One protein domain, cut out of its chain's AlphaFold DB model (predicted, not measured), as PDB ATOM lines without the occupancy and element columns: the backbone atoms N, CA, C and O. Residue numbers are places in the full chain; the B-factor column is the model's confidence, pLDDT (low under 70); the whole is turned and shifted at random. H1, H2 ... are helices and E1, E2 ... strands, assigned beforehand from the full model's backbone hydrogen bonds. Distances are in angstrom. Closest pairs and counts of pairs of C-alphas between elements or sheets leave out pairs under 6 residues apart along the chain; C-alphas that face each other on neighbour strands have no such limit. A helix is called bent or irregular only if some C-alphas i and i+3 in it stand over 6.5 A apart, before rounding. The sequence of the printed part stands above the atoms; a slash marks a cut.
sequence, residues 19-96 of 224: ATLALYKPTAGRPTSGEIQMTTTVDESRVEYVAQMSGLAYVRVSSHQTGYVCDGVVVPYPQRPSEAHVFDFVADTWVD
ATOM      1  N   ALA A  19      77.508 121.585 113.059       92.69
ATOM      2  CA  ALA A  19      76.727 120.493 112.506       92.69
ATOM      3  C   ALA A  19      75.236 120.777 112.656       92.69
ATOM      4  O   ALA A  19      74.777 121.112 113.751       92.69
ATOM      5  N   THR A  20      74.469 120.561 111.590       95.56
ATOM      6  CA  THR A  20      73.006 120.528 111.681       95.56
ATOM      7  C   THR A  20      72.546 119.086 111.856       95.56
ATOM      8  O   THR A  20      72.948 118.191 111.106       95.56
ATOM      9  N   LEU A  21      71.710 118.852 112.862       95.62
ATOM     10  CA  LEU A  21      71.196 117.542 113.240       95.62
ATOM     11  C   LEU A  21      69.673 117.525 113.123       95.62
ATOM     12  O   LEU A  21      69.009 118.483 113.524       95.62
ATOM     13  N   ALA A  22      69.126 116.407 112.653       96.56
ATOM     14  CA  ALA A  22      67.744 116.030 112.910       96.56
ATOM     15  C   ALA A  22      67.732 115.016 114.058       96.56
ATOM     16  O   ALA A  22      68.250 113.908 113.912       96.56
ATOM     17  N   LEU A  23      67.178 115.418 115.204       96.06
ATOM     18  CA  LEU A  23      66.994 114.555 116.366       96.06
ATOM     19  C   LEU A  23      65.636 113.868 116.245       96.06
ATOM     20  O   LEU A  23      64.608 114.534 116.095       96.06
ATOM     21  N   TYR A  24      65.628 112.542 116.304       96.25
ATOM     22  CA  TYR A  24      64.439 111.740 116.048       96.25
ATOM     23  C   TYR A  24      64.233 110.665 117.109       96.25
ATOM     24  O   TYR A  24      65.176 110.172 117.734       96.25
ATOM     25  N   LYS A  25      62.968 110.305 117.313       96.06
ATOM     26  CA  LYS A  25      62.559 109.209 118.185       96.06
ATOM     27  C   LYS A  25      62.508 107.926 117.355       96.06
ATOM     28  O   LYS A  25      61.651 107.849 116.473       96.06
ATOM     29  N   PRO A  26      63.371 106.929 117.613       95.12
ATOM     30  CA  PRO A  26      63.371 105.711 116.821       95.12
ATOM     31  C   PRO A  26      62.059 104.935 116.927       95.12
ATOM     32  O   PRO A  26      61.473 104.808 118.006       95.12
ATOM     33  N   THR A  27      61.640 104.362 115.808       94.06
ATOM     34  CA  THR A  27      60.526 103.423 115.740       94.06
ATOM     35  C   THR A  27      60.940 102.093 116.376       94.06
ATOM     36  O   THR A  27      62.058 101.607 116.177       94.06
ATOM     37  N   ALA A  28      60.045 101.468 117.146       91.19
ATOM     38  CA  ALA A  28      60.315 100.177 117.778       91.19
ATOM     39  C   ALA A  28      60.734  99.128 116.729       91.19
ATOM     40  O   ALA A  28      60.035  98.909 115.743       91.19
ATOM     41  N   GLY A  29      61.899  98.501 116.923       90.88
ATOM     42  CA  GLY A  29      62.459  97.529 115.974       90.88
ATOM     43  C   GLY A  29      63.144  98.123 114.731       90.88
ATOM     44  O   GLY A  29      63.769  97.367 113.994       90.88
ATOM     45  N   ARG A  30      63.099  99.448 114.514       92.19
ATOM     46  CA  ARG A  30      63.774 100.160 113.408       92.19
ATOM     47  C   ARG A  30      64.600 101.337 113.957       92.19
ATOM     48  O   ARG A  30      64.168 102.483 113.874       92.19
ATOM     49  N   PRO A  31      65.802 101.098 114.518       92.06
ATOM     50  CA  PRO A  31      66.590 102.141 115.185       92.06
ATOM     51  C   PRO A  31      67.018 103.288 114.253       92.06
ATOM     52  O   PRO A  31      67.254 104.402 114.710       92.06
ATOM     53  N   THR A  32      67.097 103.032 112.947       93.56
ATOM     54  CA  THR A  32      67.461 103.994 111.895       93.56
ATOM     55  C   THR A  32      66.257 104.708 111.279       93.56
ATOM     56  O   THR A  32      66.424 105.410 110.291       93.56
ATOM     57  N   SER A  33      65.044 104.511 111.802       95.12
ATOM     58  CA  SER A  33      63.825 105.157 111.300       95.12
ATOM     59  C   SER A  33      63.027 105.764 112.449       95.12
ATOM     60  O   SER A  33      63.104 105.263 113.568       95.12
ATOM     61  N   GLY A  34      62.269 106.830 112.203       94.25
ATOM     62  CA  GLY A  34      61.372 107.401 113.204       94.25
ATOM     63  C   GLY A  34      61.055 108.882 113.037       94.25
ATOM     64  O   GLY A  34      61.499 109.551 112.105       94.25
ATOM     65  N   GLU A  35      60.259 109.394 113.967       95.56
ATOM     66  CA  GLU A  35      59.732 110.756 113.937       95.56
ATOM     67  C   GLU A  35      60.806 111.779 114.315       95.56
ATOM     68  O   GLU A  35      61.340 111.734 115.430       95.56
ATOM     69  N   ILE A  36      61.083 112.740 113.428       95.38
ATOM     70  CA  ILE A  36      61.922 113.898 113.760       95.38
ATOM     71  C   ILE A  36      61.180 114.747 114.793       95.38
ATOM     72  O   ILE A  36      60.117 115.291 114.511       95.38
ATOM     73  N   GLN A  37      61.766 114.882 115.981       94.94
ATOM     74  CA  GLN A  37      61.212 115.692 117.068       94.94
ATOM     75  C   GLN A  37      61.678 117.144 116.964       94.94
ATOM     76  O   GLN A  37      60.946 118.070 117.302       94.94
ATOM     77  N   MET A  38      62.917 117.347 116.511       93.38
ATOM     78  CA  MET A  38      63.478 118.675 116.300       93.38
ATOM     79  C   MET A  38      64.661 118.642 115.337       93.38
ATOM     80  O   MET A  38      65.324 117.621 115.157       93.38
ATOM     81  N   THR A  39      64.965 119.804 114.768       94.50
ATOM     82  CA  THR A  39      66.232 120.064 114.084       94.50
ATOM     83  C   THR A  39      66.992 121.149 114.831       94.50
ATOM     84  O   THR A  39      66.390 122.076 115.369       94.50
ATOM     85  N   THR A  40      68.311 121.002 114.927       94.25
ATOM     86  CA  THR A  40      69.163 121.933 115.674       94.25
ATOM     87  C   THR A  40      70.542 122.048 115.039       94.25
ATOM     88  O   THR A  40      70.978 121.150 114.322       94.25
ATOM     89  N   THR A  41      71.233 123.154 115.303       95.06
ATOM     90  CA  THR A  41      72.631 123.365 114.911       95.06
ATOM     91  C   THR A  41      73.491 123.436 116.162       95.06
ATOM     92  O   THR A  41      73.211 124.224 117.065       95.06
ATOM     93  N   VAL A  42      74.528 122.608 116.227       92.94
ATOM     94  CA  VAL A  42      75.411 122.480 117.394       92.94
ATOM     95  C   VAL A  42      76.869 122.483 116.954       92.94
ATOM     96  O   VAL A  42      77.171 122.233 115.790       92.94
ATOM     97  N   ASP A  43      77.781 122.759 117.883       92.88
ATOM     98  CA  ASP A  43      79.206 122.516 117.655       92.88
ATOM     99  C   ASP A  43      79.447 121.015 117.425       92.88
ATOM    100  O   ASP A  43      78.890 120.172 118.135       92.88
ATOM    101  N   GLU A  44      80.282 120.692 116.441       90.38
ATOM    102  CA  GLU A  44      80.675 119.342 116.048       90.38
ATOM    103  C   GLU A  44      81.149 118.511 117.247       90.38
ATOM    104  O   GLU A  44      80.747 117.359 117.403       90.38
ATOM    105  N   SER A  45      81.925 119.115 118.152       89.56
ATOM    106  CA  SER A  45      82.437 118.455 119.362       89.56
ATOM    107  C   SER A  45      81.340 118.078 120.370       89.56
ATOM    108  O   SER A  45      81.586 117.314 121.302       89.56
ATOM    109  N   ARG A  46      80.116 118.595 120.196       90.19
ATOM    110  CA  ARG A  46      78.995 118.468 121.140       90.19
ATOM    111  C   ARG A  46      77.832 117.642 120.599       90.19
ATOM    112  O   ARG A  46      76.830 117.499 121.298       90.19
ATOM    113  N   VAL A  47      77.955 117.085 119.395       91.56
ATOM    114  CA  VAL A  47      76.910 116.270 118.755       91.56
ATOM    115  C   VAL A  47      76.487 115.105 119.651       91.56
ATOM    116  O   VAL A  47      75.302 114.977 119.955       91.56
ATOM    117  N   GLU A  48      77.442 114.307 120.141       91.19
ATOM    118  CA  GLU A  48      77.122 113.161 121.006       91.19
ATOM    119  C   GLU A  48      76.510 113.588 122.339       91.19
ATOM    120  O   GLU A  48      75.531 112.994 122.785       91.19
ATOM    121  N   TYR A  49      77.017 114.671 122.935       91.19
ATOM    122  CA  TYR A  49      76.466 115.221 124.171       91.19
ATOM    123  C   TYR A  49      74.996 115.635 123.999       91.19
ATOM    124  O   TYR A  49      74.159 115.317 124.839       91.19
ATOM    125  N   VAL A  50      74.653 116.316 122.902       89.75
ATOM    126  CA  VAL A  50      73.269 116.742 122.634       89.75
ATOM    127  C   VAL A  50      72.356 115.546 122.353       89.75
ATOM    128  O   VAL A  50      71.235 115.506 122.864       89.75
ATOM    129  N   ALA A  51      72.833 114.547 121.607       89.38
ATOM    130  CA  ALA A  51      72.092 113.305 121.393       89.38
ATOM    131  C   ALA A  51      71.811 112.584 122.725       89.38
ATOM    132  O   ALA A  51      70.662 112.267 123.028       89.38
ATOM    133  N   GLN A  52      72.830 112.431 123.576       92.25
ATOM    134  CA  GLN A  52      72.702 111.790 124.884       92.25
ATOM    135  C   GLN A  52      71.743 112.552 125.813       92.25
ATOM    136  O   GLN A  52      70.853 111.943 126.402       92.25
ATOM    137  N   MET A  53      71.874 113.879 125.900       92.25
ATOM    138  CA  MET A  53      71.020 114.723 126.746       92.25
ATOM    139  C   MET A  53      69.560 114.761 126.286       92.25
ATOM    140  O   MET A  53      68.658 114.882 127.112       92.25
ATOM    141  N   SER A  54      69.315 114.682 124.976       91.12
ATOM    142  CA  SER A  54      67.952 114.631 124.431       91.12
ATOM    143  C   SER A  54      67.301 113.254 124.576       91.12
ATOM    144  O   SER A  54      66.076 113.154 124.531       91.12
ATOM    145  N   GLY A  55      68.101 112.193 124.736       92.75
ATOM    146  CA  GLY A  55      67.620 110.813 124.690       92.75
ATOM    147  C   GLY A  55      67.107 110.396 123.305       92.75
ATOM    148  O   GLY A  55      66.353 109.429 123.203       92.75
ATOM    149  N   LEU A  56      67.476 111.131 122.250       94.81
ATOM    150  CA  LEU A  56      67.054 110.898 120.870       94.81
ATOM    151  C   LEU A  56      68.218 110.385 120.018       94.81
ATOM    152  O   LEU A  56      69.387 110.677 120.275       94.81
ATOM    153  N   ALA A  57      67.884 109.645 118.962       95.50
ATOM    154  CA  ALA A  57      68.839 109.336 117.908       95.50
ATOM    155  C   ALA A  57      69.005 110.549 116.980       95.50
ATOM    156  O   ALA A  57      68.195 111.480 117.007       95.50
ATOM    157  N   TYR A  58      70.051 110.555 116.151       96.06
ATOM    158  CA  TYR A  58      70.316 111.677 115.256       96.06
ATOM    159  C   TYR A  58      70.797 111.247 113.874       96.06
ATOM    160  O   TYR A  58      71.452 110.220 113.715       96.06
ATOM    161  N   VAL A  59      70.506 112.091 112.887       96.62
ATOM    162  CA  VAL A  59      71.131 112.062 111.561       96.62
ATOM    163  C   VAL A  59      71.661 113.451 111.218       96.62
ATOM    164  O   VAL A  59      71.076 114.468 111.603       96.62
ATOM    165  N   ARG A  60      72.793 113.505 110.513       95.25
ATOM    166  CA  ARG A  60      73.362 114.770 110.032       95.25
ATOM    167  C   ARG A  60      72.599 115.238 108.803       95.25
ATOM    168  O   ARG A  60      72.350 114.456 107.890       95.25
ATOM    169  N   VAL A  61      72.281 116.524 108.772       94.62
ATOM    170  CA  VAL A  61      71.577 117.177 107.665       94.62
ATOM    171  C   VAL A  61      72.316 118.450 107.262       94.62
ATOM    172  O   VAL A  61      73.095 119.005 108.034       94.62
ATOM    173  N   SER A  62      72.101 118.920 106.036       90.62
ATOM    174  CA  SER A  62      72.730 120.149 105.534       90.62
ATOM    175  C   SER A  62      72.004 121.423 105.981       90.62
ATOM    176  O   SER A  62      72.608 122.491 106.039       90.62
ATOM    177  N   SER A  63      70.718 121.321 106.312       90.69
ATOM    178  CA  SER A  63      69.871 122.422 106.773       90.69
ATOM    179  C   SER A  63      68.786 121.899 107.710       90.69
ATOM    180  O   SER A  63      68.612 120.691 107.861       90.69
ATOM    181  N   HIS A  64      68.009 122.802 108.308       88.44
ATOM    182  CA  HIS A  64      66.768 122.410 108.970       88.44
ATOM    183  C   HIS A  64      65.856 121.748 107.926       88.44
ATOM    184  O   HIS A  64      65.664 122.286 106.832       88.44
ATOM    185  N   GLN A  65      65.359 120.559 108.245       87.19
ATOM    186  CA  GLN A  65      64.502 119.756 107.380       87.19
ATOM    187  C   GLN A  65      63.268 119.302 108.152       87.19
ATOM    188  O   GLN A  65      63.308 119.095 109.364       87.19
ATOM    189  N   THR A  66      62.169 119.144 107.426       87.12
ATOM    190  CA  THR A  66      60.902 118.614 107.932       87.12
ATOM    191  C   THR A  66      60.640 117.262 107.286       87.12
ATOM    192  O   THR A  66      60.850 117.114 106.082       87.12
ATOM    193  N   GLY A  67      60.152 116.296 108.056       92.88
ATOM    194  CA  GLY A  67      59.929 114.939 107.573       92.88
ATOM    195  C   GLY A  67      60.077 113.923 108.694       92.88
ATOM    196  O   GLY A  67      59.869 114.241 109.866       92.88
ATOM    197  N   TYR A  68      60.488 112.722 108.321       95.31
ATOM    198  CA  TYR A  68      60.834 111.644 109.234       95.31
ATOM    199  C   TYR A  68      62.159 111.014 108.799       95.31
ATOM    200  O   TYR A  68      62.630 111.247 107.687       95.31
ATOM    201  N   VAL A  69      62.796 110.253 109.681       96.06
ATOM    202  CA  VAL A  69      63.992 109.487 109.327       96.06
ATOM    203  C   VAL A  69      63.553 108.113 108.826       96.06
ATOM    204  O   VAL A  69      62.760 107.448 109.489       96.06
ATOM    205  N   CYS A  70      64.083 107.683 107.687       95.00
ATOM    206  CA  CYS A  70      63.948 106.333 107.150       95.00
ATOM    207  C   CYS A  70      65.332 105.844 106.724       95.00
ATOM    208  O   CYS A  70      66.027 106.526 105.970       95.00
ATOM    209  N   ASP A  71      65.761 104.706 107.267       94.56
ATOM    210  CA  ASP A  71      67.074 104.101 107.012       94.56
ATOM    211  C   ASP A  71      68.260 105.084 107.111       94.56
ATOM    212  O   ASP A  71      69.213 105.046 106.336       94.56
ATOM    213  N   GLY A  72      68.211 105.970 108.112       94.00
ATOM    214  CA  GLY A  72      69.264 106.947 108.399       94.00
ATOM    215  C   GLY A  72      69.244 108.195 107.514       94.00
ATOM    216  O   GLY A  72      70.170 109.002 107.587       94.00
ATOM    217  N   VAL A  73      68.200 108.387 106.703       95.06
ATOM    218  CA  VAL A  73      68.034 109.548 105.821       95.06
ATOM    219  C   VAL A  73      66.728 110.267 106.144       95.06
ATOM    220  O   VAL A  73      65.727 109.636 106.471       95.06
ATOM    221  N   VAL A  74      66.719 111.598 106.056       95.62
ATOM    222  CA  VAL A  74      65.485 112.382 106.197       95.62
ATOM    223  C   VAL A  74      64.665 112.298 104.913       95.62
ATOM    224  O   VAL A  74      65.139 112.654 103.834       95.62
ATOM    225  N   VAL A  75      63.416 111.861 105.048       95.44
ATOM    226  CA  VAL A  75      62.441 111.726 103.967       95.44
ATOM    227  C   VAL A  75      61.274 112.686 104.235       95.44
ATOM    228  O   VAL A  75      60.786 112.754 105.367       95.44
ATOM    229  N   PRO A  76      60.819 113.466 103.234       94.44
ATOM    230  CA  PRO A  76      59.648 114.321 103.398       94.44
ATOM    231  C   PRO A  76      58.386 113.476 103.607       94.44
ATOM    232  O   PRO A  76      58.245 112.401 103.027       94.44
ATOM    233  N   TYR A  77      57.435 113.984 104.394       92.75
ATOM    234  CA  TYR A  77      56.136 113.324 104.509       92.75
ATOM    235  C   TYR A  77      55.405 113.325 103.157       92.75
ATOM    236  O   TYR A  77      55.375 114.364 102.486       92.75
ATOM    237  N   PRO A  78      54.755 112.212 102.769       92.75
ATOM    238  CA  PRO A  78      53.785 112.242 101.684       92.75
ATOM    239  C   PRO A  78      52.597 113.137 102.061       92.75
ATOM    240  O   PRO A  78      52.378 113.443 103.239       92.75
ATOM    241  N   GLN A  79      51.800 113.545 101.071       93.44
ATOM    242  CA  GLN A  79      50.612 114.360 101.323       93.44
ATOM    243  C   GLN A  79      49.668 113.643 102.295       93.44
ATOM    244  O   GLN A  79      49.242 112.516 102.046       93.44
ATOM    245  N   ARG A  80      49.344 114.312 103.406       92.38
ATOM    246  CA  ARG A  80      48.406 113.804 104.408       92.38
ATOM    247  C   ARG A  80      46.992 113.758 103.816       92.38
ATOM    248  O   ARG A  80      46.510 114.818 103.415       92.38
ATOM    249  N   PRO A  81      46.311 112.594 103.786       89.44
ATOM    250  CA  PRO A  81      44.976 112.491 103.198       89.44
ATOM    251  C   PRO A  81      43.926 113.335 103.930       89.44
ATOM    252  O   PRO A  81      43.108 113.998 103.301       89.44
ATOM    253  N   SER A  82      43.955 113.340 105.267       87.56
ATOM    254  CA  SER A  82      43.080 114.175 106.096       87.56
ATOM    255  C   SER A  82      43.661 114.396 107.493       87.56
ATOM    256  O   SER A  82      44.565 113.679 107.925       87.56
ATOM    257  N   GLU A  83      43.104 115.349 108.243       89.56
ATOM    258  CA  GLU A  83      43.510 115.626 109.629       89.56
ATOM    259  C   GLU A  83      43.321 114.446 110.595       89.56
ATOM    260  O   GLU A  83      43.933 114.433 111.662       89.56
ATOM    261  N   ALA A  84      42.516 113.443 110.234       89.94
ATOM    262  CA  ALA A  84      42.344 112.238 111.040       89.94
ATOM    263  C   ALA A  84      43.519 111.254 110.910       89.94
ATOM    264  O   ALA A  84      43.734 110.442 111.805       89.94
ATOM    265  N   HIS A  85      44.293 111.329 109.822       92.94
ATOM    266  CA  HIS A  85      45.362 110.370 109.556       92.94
ATOM    267  C   HIS A  85      46.594 110.651 110.409       92.94
ATOM    268  O   HIS A  85      47.090 111.773 110.429       92.94
ATOM    269  N   VAL A  86      47.142 109.635 111.058       93.50
ATOM    270  CA  VAL A  86      48.423 109.691 111.776       93.50
ATOM    271  C   VAL A  86      49.466 108.978 110.919       93.50
ATOM    272  O   VAL A  86      49.141 108.008 110.239       93.50
ATOM    273  N   PHE A  87      50.701 109.477 110.882       94.06
ATOM    274  CA  PHE A  87      51.753 108.800 110.129       94.06
ATOM    275  C   PHE A  87      52.229 107.570 110.910       94.06
ATOM    276  O   PHE A  87      52.634 107.680 112.067       94.06
ATOM    277  N   ASP A  88      52.164 106.401 110.284       92.81
ATOM    278  CA  ASP A  88      52.731 105.164 110.795       92.81
ATOM    279  C   ASP A  88      54.199 105.081 110.362       92.81
ATOM    280  O   ASP A  88      54.508 104.838 109.198       92.81
ATOM    281  N   PHE A  89      55.113 105.275 111.312       90.25
ATOM    282  CA  PHE A  89      56.563 105.225 111.089       90.25
ATOM    283  C   PHE A  89      57.131 103.801 110.950       90.25
ATOM    284  O   PHE A  89      58.339 103.631 110.781       90.25
ATOM    285  N   VAL A  90      56.308 102.762 111.117       87.81
ATOM    286  CA  VAL A  90      56.670 101.371 110.810       87.81
ATOM    287  C   VAL A  90      56.355 101.086 109.348       87.81
ATOM    288  O   VAL A  90      57.204 100.532 108.655       87.81
ATOM    289  N   ALA A  91      55.156 101.464 108.902       90.06
ATOM    290  CA  ALA A  91      54.677 101.244 107.539       90.06
ATOM    291  C   ALA A  91      55.058 102.367 106.557       90.06
ATOM    292  O   ALA A  91      54.822 102.232 105.358       90.06
ATOM    293  N   ASP A  92      55.633 103.461 107.060       91.88
ATOM    294  CA  ASP A  92      56.010 104.658 106.305       91.88
ATOM    295  C   ASP A  92      54.834 105.233 105.487       91.88
ATOM    296  O   ASP A  92      54.991 105.686 104.352       91.88
ATOM    297  N   THR A  93      53.629 105.204 106.069       94.06
ATOM    298  CA  THR A  93      52.381 105.619 105.409       94.06
ATOM    299  C   THR A  93      51.410 106.302 106.369       94.06
ATOM    300  O   THR A  93      51.485 106.147 107.585       94.06
ATOM    301  N   TRP A  94      50.459 107.055 105.823       93.69
ATOM    302  CA  TRP A  94      49.351 107.617 106.590       93.69
ATOM    303  C   TRP A  94      48.312 106.538 106.900       93.69
ATOM    304  O   TRP A  94      47.839 105.859 105.991       93.69
ATOM    305  N   VAL A  95      47.910 106.425 108.166       91.94
ATOM    306  CA  VAL A  95      46.846 105.518 108.616       91.94
ATOM    307  C   VAL A  95      45.765 106.297 109.351       91.94
ATOM    308  O   VAL A  95      46.061 107.206 110.127       91.94
ATOM    309  N   ASP A  96      44.502 105.957 109.121       92.88
ATOM    310  CA  ASP A  96      43.404 106.439 109.955       92.88
ATOM    311  C   ASP A  96      43.231 105.479 111.143       92.88
ATOM    312  O   ASP A  96      42.823 104.335 110.943       92.88
TER     313      ASP A  96
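What this domain is: This is residues 19 to 96 of the 224 residues of the protein "DUF4376 domain-containing protein" of Variovorax sp. KBS0712 (UniProt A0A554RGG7). A small sheet of five strands curls like part of a barrel and folds back on itself, with E3 and E1 over E4 and E5 and the bent strand E2 as the hinge; the helix H1 packs on E1 and E3. A small hairpin, E6 and E7, sits by itself at the other end of the longest axis from H1, joined to the sheet by residues 76 to 85. The printed part has 78 residues, with one named helix and seven named strands in the order E1 E2 H1 E3 E4 E5 E6 E7, and its class is mixed, helices and strands. The larger sheet runs E3 - E1 - E2 - E4 - E5, all antiparallel. The whole is compact, with a radius of gyration of the C-alphas of 13.0 A, yet elongated, spanning 41 by 25 by 18 A.

Where its parts are: E1, residues 19 to 27, begins at C-alpha 19 (76.727, 120.493, 112.506) and is 23.8 A long. E2, residues 30 to 43, is 27.5 A long and bends by 94 degrees at residue 35. H1, residues 44 to 54, is 15.9 A long and begins at C-alpha 44 (80.675, 119.342, 116.048); it is irregular, with C-alphas 45 and 48 7.7 A apart. E3 is residues 57 to 61, 13.2 A long. E4, residues 68 to 70, measures 6.5 A and E5, residues 73 to 75, 6.3 A. E6, residues 86 to 88, measures 6.3 A and E7, residues 93 to 95, 6.4 A, ending at C-alpha 95 (46.846, 105.518, 108.616).

How they stand to each other: The folded sheet, one sheet bent back into two leaves, has E3 and E1 facing E4 and E5. E1 and E2 form a hairpin, with N 21 and O 40 at 2.8 A. Edge strand E3 pairs with E1 through N 22 and O 59, 2.9 A. E2 pairs with E4 through N 34 and O 69, 2.8 A. The hairpin of E4 and E5 has N 70 and O 73 at 2.8 A. Between the leaves, the closest C-alphas of E3 and E5 are those of Val 59 and Val 73, 7.0 A apart. H1 is on this sheet; its closest C-alphas with E3 are those of Ala 51 and Ala 57, 6.2 A apart. E2, H1 and E3 form a split strand-helix-strand unit, two strands running the same way with E1 between them, and its crossover is right-handed. In H1, 5 of 7 O i to N i+4 pairs are within hydrogen-bond range. The hairpin of E6 and E7, with N 86 and O 95 at 2.8 A, is apart from the other elements.

The domain as a whole: The two C-alphas farthest apart are those of Ser 45 and Asp 96, at 41.9 A. The printed part has no cut, and no link is long. The mean pLDDT of the printed part is 92.9, and no printed residue is under 70.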